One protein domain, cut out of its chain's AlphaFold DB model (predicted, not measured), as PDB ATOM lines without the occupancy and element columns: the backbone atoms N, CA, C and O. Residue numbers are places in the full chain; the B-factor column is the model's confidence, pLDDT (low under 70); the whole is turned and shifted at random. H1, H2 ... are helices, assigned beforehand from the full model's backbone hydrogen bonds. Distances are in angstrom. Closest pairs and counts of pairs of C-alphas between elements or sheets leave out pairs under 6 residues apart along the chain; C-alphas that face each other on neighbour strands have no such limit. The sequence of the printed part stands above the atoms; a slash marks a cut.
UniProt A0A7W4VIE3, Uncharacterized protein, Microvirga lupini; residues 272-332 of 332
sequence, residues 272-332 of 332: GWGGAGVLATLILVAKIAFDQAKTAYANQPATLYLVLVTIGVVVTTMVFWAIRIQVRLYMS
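What this domain is: This is residues 272 to 332 of the 332 residues of an uncharacterized protein of Microvirga lupini (UniProt A0A7W4VIE3). Two long helices, H1 and H2, lie side by side and run opposite ways, joined at one end by a loop, as a long flat U. The loop end, residues 294 to 303, sticks out at one end, and residues 324 to 332 stick out at the other. The printed part has 61 residues with two named helices, H1 then H2, and no named strand; the class is all helix. It is only just loose, close to extended, with a radius of gyration of the C-alphas of 15.6 A, and a rod of 55 by 21 by 6 A.

Where its parts are: H1 is residues 272 to 295, 34.2 A long from C-alpha 272 at (-21.450, 33.801, -35.214). H2 is residues 303 to 331, 42.4 A long, ending with C-alpha 331 at (-32.150, 27.220, -19.735).

How they stand to each other: H1 and H2 are close but not clearly touching; their closest C-alphas, those of Ala 289 and Leu 308, are 7.6 A apart. They run opposite ways at a shallow tilt of 4 degrees. In H1 and H2 every O i to N i+4 pair is within hydrogen-bond range.

The domain as a whole: The two C-alphas farthest apart, those of Ala 298 and Ser 332, are 55.5 A apart. The printed part has no cut, and the link from H1 to H2 is short. pLDDT is under 70 at residues 294 to 301 and 331 to 332.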
ATOM      1  N   GLY A 272     -22.068  33.455 -33.935       85.38
ATOM      2  CA  GLY A 272     -21.450  33.801 -35.214       85.38
ATOM      3  C   GLY A 272     -20.160  34.604 -35.043       85.38
ATOM      4  O   GLY A 272     -19.117  34.197 -35.548       85.38
ATOM      5  N   TRP A 273     -20.199  35.703 -34.280       85.06
ATOM      6  CA  TRP A 273     -19.019  36.536 -34.010       85.06
ATOM      7  C   TRP A 273     -17.964  35.809 -33.173       85.06
ATOM      8  O   TRP A 273     -16.778  35.879 -33.482       85.06
ATOM      9  N   GLY A 274     -18.387  35.085 -32.137       82.12
ATOM     10  CA  GLY A 274     -17.506  34.293 -31.285       82.12
ATOM     11  C   GLY A 274     -16.854  33.149 -32.056       82.12
ATOM     12  O   GLY A 274     -15.644  32.970 -31.969       82.12
ATOM     13  N   GLY A 275     -17.625  32.428 -32.873       81.12
ATOM     14  CA  GLY A 275     -17.117  31.383 -33.758       81.12
ATOM     15  C   GLY A 275     -16.113  31.929 -34.770       81.12
ATOM     16  O   GLY A 275     -15.016  31.391 -34.884       81.12
ATOM     17  N   ALA A 276     -16.439  33.040 -35.442       84.88
ATOM     18  CA  ALA A 276     -15.519  33.713 -36.359       84.88
ATOM     19  C   ALA A 276     -14.241  34.188 -35.651       84.88
ATOM     20  O   ALA A 276     -13.152  34.022 -36.193       84.88
ATOM     21  N   GLY A 277     -14.351  34.719 -34.430       86.75
ATOM     22  CA  GLY A 277     -13.207  35.137 -33.621       86.75
ATOM     23  C   GLY A 277     -12.308  33.967 -33.225       86.75
ATOM     24  O   GLY A 277     -11.092  34.049 -33.394       86.75
ATOM     25  N   VAL A 278     -12.882  32.849 -32.767       81.69
ATOM     26  CA  VAL A 278     -12.120  31.629 -32.450       81.69
ATOM     27  C   VAL A 278     -11.428  31.096 -33.699       81.69
ATOM     28  O   VAL A 278     -10.240  30.790 -33.653       81.69
ATOM     29  N   LEU A 279     -12.133  31.045 -34.830       83.38
ATOM     30  CA  LEU A 279     -11.575  30.572 -36.094       83.38
ATOM     31  C   LEU A 279     -10.442  31.486 -36.585       83.38
ATOM     32  O   LEU A 279      -9.377  30.994 -36.944       83.38
ATOM     33  N   ALA A 280     -10.618  32.810 -36.521       86.81
ATOM     34  CA  ALA A 280      -9.577  33.790 -36.828       86.81
ATOM     35  C   ALA A 280      -8.361  33.651 -35.898       86.81
ATOM     36  O   ALA A 280      -7.227  33.691 -36.370       86.81
ATOM     37  N   THR A 281      -8.580  33.423 -34.599       81.19
ATOM     38  CA  THR A 281      -7.501  33.185 -33.626       81.19
ATOM     39  C   THR A 281      -6.741  31.903 -33.958       81.19
ATOM     40  O   THR A 281      -5.514  31.910 -33.976       81.19
ATOM     41  N   LEU A 282      -7.444  30.815 -34.284       81.44
ATOM     42  CA  LEU A 282      -6.820  29.555 -34.690       81.44
ATOM     43  C   LEU A 282      -6.041  29.700 -36.001       81.44
ATOM     44  O   LEU A 282      -4.932  29.186 -36.091       81.44
ATOM     45  N   ILE A 283      -6.570  30.431 -36.987       85.69
ATOM     46  CA  ILE A 283      -5.862  30.737 -38.240       85.69
ATOM     47  C   ILE A 283      -4.610  31.573 -37.957       85.69
ATOM     48  O   ILE A 283      -3.560  31.294 -38.527       85.69
ATOM     49  N   LEU A 284      -4.689  32.570 -37.071       86.88
ATOM     50  CA  LEU A 284      -3.540  33.390 -36.684       86.88
ATOM     51  C   LEU A 284      -2.462  32.540 -36.001       86.88
ATOM     52  O   LEU A 284      -1.300  32.618 -36.382       86.88
ATOM     53  N   VAL A 285      -2.848  31.696 -35.038       82.62
ATOM     54  CA  VAL A 285      -1.936  30.761 -34.359       82.62
ATOM     55  C   VAL A 285      -1.325  29.785 -35.362       82.62
ATOM     56  O   VAL A 285      -0.115  29.585 -35.348       82.62
ATOM     57  N   ALA A 286      -2.127  29.233 -36.275       82.19
ATOM     58  CA  ALA A 286      -1.646  28.351 -37.331       82.19
ATOM     59  C   ALA A 286      -0.671  29.069 -38.273       82.19
ATOM     60  O   ALA A 286       0.347  28.489 -38.634       82.19
ATOM     61  N   LYS A 287      -0.935  30.332 -38.632       85.94
ATOM     62  CA  LYS A 287      -0.043  31.146 -39.466       85.94
ATOM     63  C   LYS A 287       1.275  31.445 -38.749       85.94
ATOM     64  O   LYS A 287       2.323  31.236 -39.342       85.94
ATOM     65  N   ILE A 288       1.230  31.871 -37.483       83.75
ATOM     66  CA  ILE A 288       2.431  32.097 -36.659       83.75
ATOM     67  C   ILE A 288       3.244  30.804 -36.558       83.75
ATOM     68  O   ILE A 288       4.454  30.827 -36.758       83.75
ATOM     69  N   ALA A 289       2.579  29.673 -36.314       78.44
ATOM     70  CA  ALA A 289       3.218  28.364 -36.295       78.44
ATOM     71  C   ALA A 289       3.864  28.017 -37.646       78.44
ATOM     72  O   ALA A 289       4.997  27.543 -37.672       78.44
ATOM     73  N   PHE A 290       3.188  28.284 -38.768       80.31
ATOM     74  CA  PHE A 290       3.714  28.026 -40.112       80.31
ATOM     75  C   PHE A 290       4.898  28.932 -40.477       80.31
ATOM     76  O   PHE A 290       5.870  28.461 -41.068       80.31
ATOM     77  N   ASP A 291       4.843  30.218 -40.122       80.38
ATOM     78  CA  ASP A 291       5.916  31.187 -40.373       80.38
ATOM     79  C   ASP A 291       7.150  30.883 -39.502       80.38
ATOM     80  O   ASP A 291       8.286  30.930 -39.988       80.38
ATOM     81  N   GLN A 292       6.944  30.474 -38.244       76.69
ATOM     82  CA  GLN A 292       8.020  29.970 -37.382       76.69
ATOM     83  C   GLN A 292       8.594  28.647 -37.904       76.69
ATOM     84  O   GLN A 292       9.810  28.479 -37.934       76.69
ATOM     85  N   ALA A 293       7.753  27.734 -38.398       70.38
ATOM     86  CA  ALA A 293       8.216  26.489 -39.006       70.38
ATOM     87  C   ALA A 293       9.073  26.750 -40.256       70.38
ATOM     88  O   ALA A 293      10.125  26.135 -40.409       70.38
ATOM     89  N   LYS A 294       8.684  27.701 -41.120       69.06
ATOM     90  CA  LYS A 294       9.466  28.093 -42.308       69.06
ATOM     91  C   LYS A 294      10.830  28.696 -41.969       69.06
ATOM     92  O   LYS A 294      11.791  28.432 -42.683       69.06
ATOM     93  N   THR A 295      10.921  29.490 -40.905       66.50
ATOM     94  CA  THR A 295      12.184  30.117 -40.470       66.50
ATOM     95  C   THR A 295      13.085  29.172 -39.666       66.50
ATOM     96  O   THR A 295      14.287  29.406 -39.584       66.50
ATOM     97  N   ALA A 296      12.542  28.075 -39.128       59.53
ATOM     98  CA  ALA A 296      13.249  27.117 -38.276       59.53
ATOM     99  C   ALA A 296      13.701  25.815 -38.976       59.53
ATOM    100  O   ALA A 296      14.069  24.852 -38.291       59.53
ATOM    101  N   TYR A 297      13.716  25.764 -40.316       51.06
ATOM    102  CA  TYR A 297      14.281  24.647 -41.088       51.06
ATOM    103  C   TYR A 297      15.813  24.592 -40.954       51.06
ATOM    104  O   TYR A 297      16.550  24.969 -41.858       51.06
ATOM    105  N   ALA A 298      16.288  24.108 -39.807       55.16
ATOM    106  CA  ALA A 298      17.573  23.425 -39.721       55.16
ATOM    107  C   ALA A 298      17.653  22.421 -38.561       55.16
ATOM    108  O   ALA A 298      18.217  21.369 -38.797       55.16
ATOM    109  N   ASN A 299      17.110  22.669 -37.352       57.97
ATOM    110  CA  ASN A 299      17.351  21.769 -36.194       57.97
ATOM    111  C   ASN A 299      16.357  21.886 -35.006       57.97
ATOM    112  O   ASN A 299      16.748  21.657 -33.861       57.97
ATOM    113  N   GLN A 300      15.085  22.264 -35.198       58.50
ATOM    114  CA  GLN A 300      14.178  22.366 -34.039       58.50
ATOM    115  C   GLN A 300      13.572  21.016 -33.601       58.50
ATOM    116  O   GLN A 300      13.142  20.228 -34.443       58.50
ATOM    117  N   PRO A 301      13.505  20.751 -32.280       65.19
ATOM    118  CA  PRO A 301      12.995  19.499 -31.740       65.19
ATOM    119  C   PRO A 301      11.466  19.408 -31.880       65.19
ATOM    120  O   PRO A 301      10.743  20.391 -31.713       65.19
ATOM    121  N   ALA A 302      10.965  18.194 -32.139       70.56
ATOM    122  CA  ALA A 302       9.539  17.875 -32.316       70.56
ATOM    123  C   ALA A 302       8.624  18.364 -31.169       70.56
ATOM    124  O   ALA A 302       7.412  18.499 -31.341       70.56
ATOM    125  N   THR A 303       9.202  18.682 -30.010       73.88
ATOM    126  CA  THR A 303       8.536  19.274 -28.848       73.88
ATOM    127  C   THR A 303       7.788  20.571 -29.161       73.88
ATOM    128  O   THR A 303       6.733  20.790 -28.570       73.88
ATOM    129  N   LEU A 304       8.251  21.404 -30.101       72.00
ATOM    130  CA  LEU A 304       7.588  22.686 -30.394       72.00
ATOM    131  C   LEU A 304       6.179  22.496 -30.997       72.00
ATOM    132  O   LEU A 304       5.229  23.176 -30.608       72.00
ATOM    133  N   TYR A 305       6.016  21.513 -31.888       73.81
ATOM    134  CA  TYR A 305       4.717  21.173 -32.479       73.81
ATOM    135  C   TYR A 305       3.747  20.593 -31.445       73.81
ATOM    136  O   TYR A 305       2.556  20.898 -31.467       73.81
ATOM    137  N   LEU A 306       4.258  19.804 -30.499       77.94
ATOM    138  CA  LEU A 306       3.463  19.217 -29.421       77.94
ATOM    139  C   LEU A 306       2.940  20.309 -28.466       77.94
ATOM    140  O   LEU A 306       1.776  20.273 -28.058       77.94
ATOM    141  N   VAL A 307       3.741  21.347 -28.194       76.88
ATOM    142  CA  VAL A 307       3.304  22.523 -27.418       76.88
ATOM    143  C   VAL A 307       2.207  23.305 -28.153       76.88
ATOM    144  O   VAL A 307       1.198  23.667 -27.557       76.88
ATOM    145  N   LEU A 308       2.333  23.509 -29.466       74.56
ATOM    146  CA  LEU A 308       1.299  24.202 -30.246       74.56
ATOM    147  C   LEU A 308      -0.020  23.417 -30.312       74.56
ATOM    148  O   LEU A 308      -1.093  24.003 -30.156       74.56
ATOM    149  N   VAL A 309       0.043  22.093 -30.481       78.25
ATOM    150  CA  VAL A 309      -1.149  21.230 -30.457       78.25
ATOM    151  C   VAL A 309      -1.804  21.242 -29.079       78.25
ATOM    152  O   VAL A 309      -3.022  21.375 -28.989       78.25
ATOM    153  N   THR A 310      -1.024  21.161 -27.998       80.94
ATOM    154  CA  THR A 310      -1.575  21.209 -26.633       80.94
ATOM    155  C   THR A 310      -2.221  22.558 -26.325       80.94
ATOM    156  O   THR A 310      -3.326  22.572 -25.785       80.94
ATOM    157  N   ILE A 311      -1.636  23.682 -26.756       79.00
ATOM    158  CA  ILE A 311      -2.285  25.003 -26.671       79.00
ATOM    159  C   ILE A 311      -3.598  25.012 -27.466       79.00
ATOM    160  O   ILE A 311      -4.622  25.460 -26.949       79.00
ATOM    161  N   GLY A 312      -3.611  24.461 -28.684       78.12
ATOM    162  CA  GLY A 312      -4.828  24.343 -29.494       78.12
ATOM    163  C   GLY A 312      -5.937  23.533 -28.808       78.12
ATOM    164  O   GLY A 312      -7.095  23.958 -28.779       78.12
ATOM    165  N   VAL A 313      -5.589  22.400 -28.194       82.12
ATOM    166  CA  VAL A 313      -6.526  21.553 -27.433       82.12
ATOM    167  C   VAL A 313      -7.052  22.280 -26.191       82.12
ATOM    168  O   VAL A 313      -8.251  22.238 -25.913       82.12
ATOM    169  N   VAL A 314      -6.197  22.996 -25.458       83.75
ATOM    170  CA  VAL A 314      -6.613  23.754 -24.265       83.75
ATOM    171  C   VAL A 314      -7.569  24.890 -24.638       83.75
ATOM    172  O   VAL A 314      -8.623  25.029 -24.015       83.75
ATOM    173  N   VAL A 315      -7.258  25.663 -25.684       79.19
ATOM    174  CA  VAL A 315      -8.105  26.777 -26.144       79.19
ATOM    175  C   VAL A 315      -9.467  26.271 -26.618       79.19
ATOM    176  O   VAL A 315     -10.499  26.801 -26.206       79.19
ATOM    177  N   THR A 316      -9.499  25.213 -27.432       79.44
ATOM    178  CA  THR A 316     -10.766  24.624 -27.903       79.44
ATOM    179  C   THR A 316     -11.604  24.063 -26.750       79.44
ATOM    180  O   THR A 316     -12.819  24.271 -26.721       79.44
ATOM    181  N   THR A 317     -10.970  23.450 -25.749       86.50
ATOM    182  CA  THR A 317     -11.653  22.946 -24.547       86.50
ATOM    183  C   THR A 317     -12.236  24.079 -23.694       86.50
ATOM    184  O   THR A 317     -13.385  23.980 -23.255       86.50
ATOM    185  N   MET A 318     -11.499  25.180 -23.489       81.69
ATOM    186  CA  MET A 318     -12.007  26.356 -22.765       81.69
ATOM    187  C   MET A 318     -13.203  27.001 -23.474       81.69
ATOM    188  O   MET A 318     -14.200  27.318 -22.823       81.69
ATOM    189  N   VAL A 319     -13.144  27.146 -24.801       79.50
ATOM    190  CA  VAL A 319     -14.261  27.678 -25.603       79.50
ATOM    191  C   VAL A 319     -15.493  26.783 -25.474       79.50
ATOM    192  O   VAL A 319     -16.596  27.281 -25.249       79.50
ATOM    193  N   PHE A 320     -15.315  25.462 -25.552       81.94
ATOM    194  CA  PHE A 320     -16.415  24.515 -25.384       81.94
ATOM    195  C   PHE A 320     -17.070  24.636 -23.999       81.94
ATOM    196  O   PHE A 320     -18.299  24.660 -23.885       81.94
ATOM    197  N   TRP A 321     -16.264  24.781 -22.943       87.38
ATOM    198  CA  TRP A 321     -16.759  24.992 -21.581       87.38
ATOM    199  C   TRP A 321     -17.519  26.314 -21.423       87.38
ATOM    200  O   TRP A 321     -18.591  26.332 -20.816       87.38
ATOM    201  N   ALA A 322     -17.015  27.401 -22.013       80.75
ATOM    202  CA  ALA A 322     -17.683  28.701 -21.994       80.75
ATOM    203  C   ALA A 322     -19.045  28.656 -22.706       80.75
ATOM    204  O   ALA A 322     -20.045  29.120 -22.154       80.75
ATOM    205  N   ILE A 323     -19.119  28.024 -23.885       79.69
ATOM    206  CA  ILE A 323     -20.382  27.825 -24.615       79.69
ATOM    207  C   ILE A 323     -21.367  27.015 -23.765       79.69
ATOM    208  O   ILE A 323     -22.531  27.393 -23.637       79.69
ATOM    209  N   ARG A 324     -20.906  25.930 -23.130       81.44
ATOM    210  CA  ARG A 324     -21.748  25.088 -22.269       81.44
ATOM    211  C   ARG A 324     -22.324  25.856 -21.079       81.44
ATOM    212  O   ARG A 324     -23.514  25.709 -20.795       81.44
ATOM    213  N   ILE A 325     -21.507  26.650 -20.380       83.69
ATOM    214  CA  ILE A 325     -21.976  27.497 -19.271       83.69
ATOM    215  C   ILE A 325     -23.048  28.462 -19.776       83.69
ATOM    216  O   ILE A 325     -24.104  28.571 -19.156       83.69
ATOM    217  N   GLN A 326     -22.819  29.093 -20.929       75.56
ATOM    218  CA  GLN A 326     -23.750  30.071 -21.479       75.56
ATOM    219  C   GLN A 326     -25.096  29.454 -21.879       75.56
ATOM    220  O   GLN A 326     -26.144  30.036 -21.606       75.56
ATOM    221  N   VAL A 327     -25.088  28.248 -22.457       76.00
ATOM    222  CA  VAL A 327     -26.319  27.498 -22.757       76.00
ATOM    223  C   VAL A 327     -27.062  27.127 -21.470       76.00
ATOM    224  O   VAL A 327     -28.283  27.257 -21.411       76.00
ATOM    225  N   ARG A 328     -26.347  26.708 -20.419       78.06
ATOM    226  CA  ARG A 328     -26.964  26.335 -19.136       78.06
ATOM    227  C   ARG A 328     -27.615  27.530 -18.434       78.06
ATOM    228  O   ARG A 328     -28.717  27.387 -17.924       78.06
ATOM    229  N   LEU A 329     -26.961  28.692 -18.449       77.50
ATOM    230  CA  LEU A 329     -27.497  29.948 -17.909       77.50
ATOM    231  C   LEU A 329     -28.763  30.415 -18.639       77.50
ATOM    232  O   LEU A 329     -29.571  31.120 -18.053       77.50
ATOM    233  N   TYR A 330     -28.940  30.019 -19.901       71.56
ATOM    234  CA  TYR A 330     -30.117  30.360 -20.699       71.56
ATOM    235  C   TYR A 330     -31.317  29.424 -20.472       71.56
ATOM    236  O   TYR A 330     -32.454  29.820 -20.714       71.56
ATOM    237  N   MET A 331     -31.078  28.179 -20.045       69.12
ATOM    238  CA  MET A 331     -32.150  27.220 -19.735       69.12
ATOM    239  C   MET A 331     -32.681  27.327 -18.298       69.12
ATOM    240  O   MET A 331     -33.704  26.712 -17.999       69.12
ATOM    241  N   SER A 332     -31.978  28.052 -17.422       64.69
ATOM    242  CA  SER A 332     -32.388  28.317 -16.038       64.69
ATOM    243  C   SER A 332     -33.221  29.586 -15.919       64.69
ATOM    244  O   SER A 332     -33.957  29.657 -14.912       64.69
TER     245      SER A 332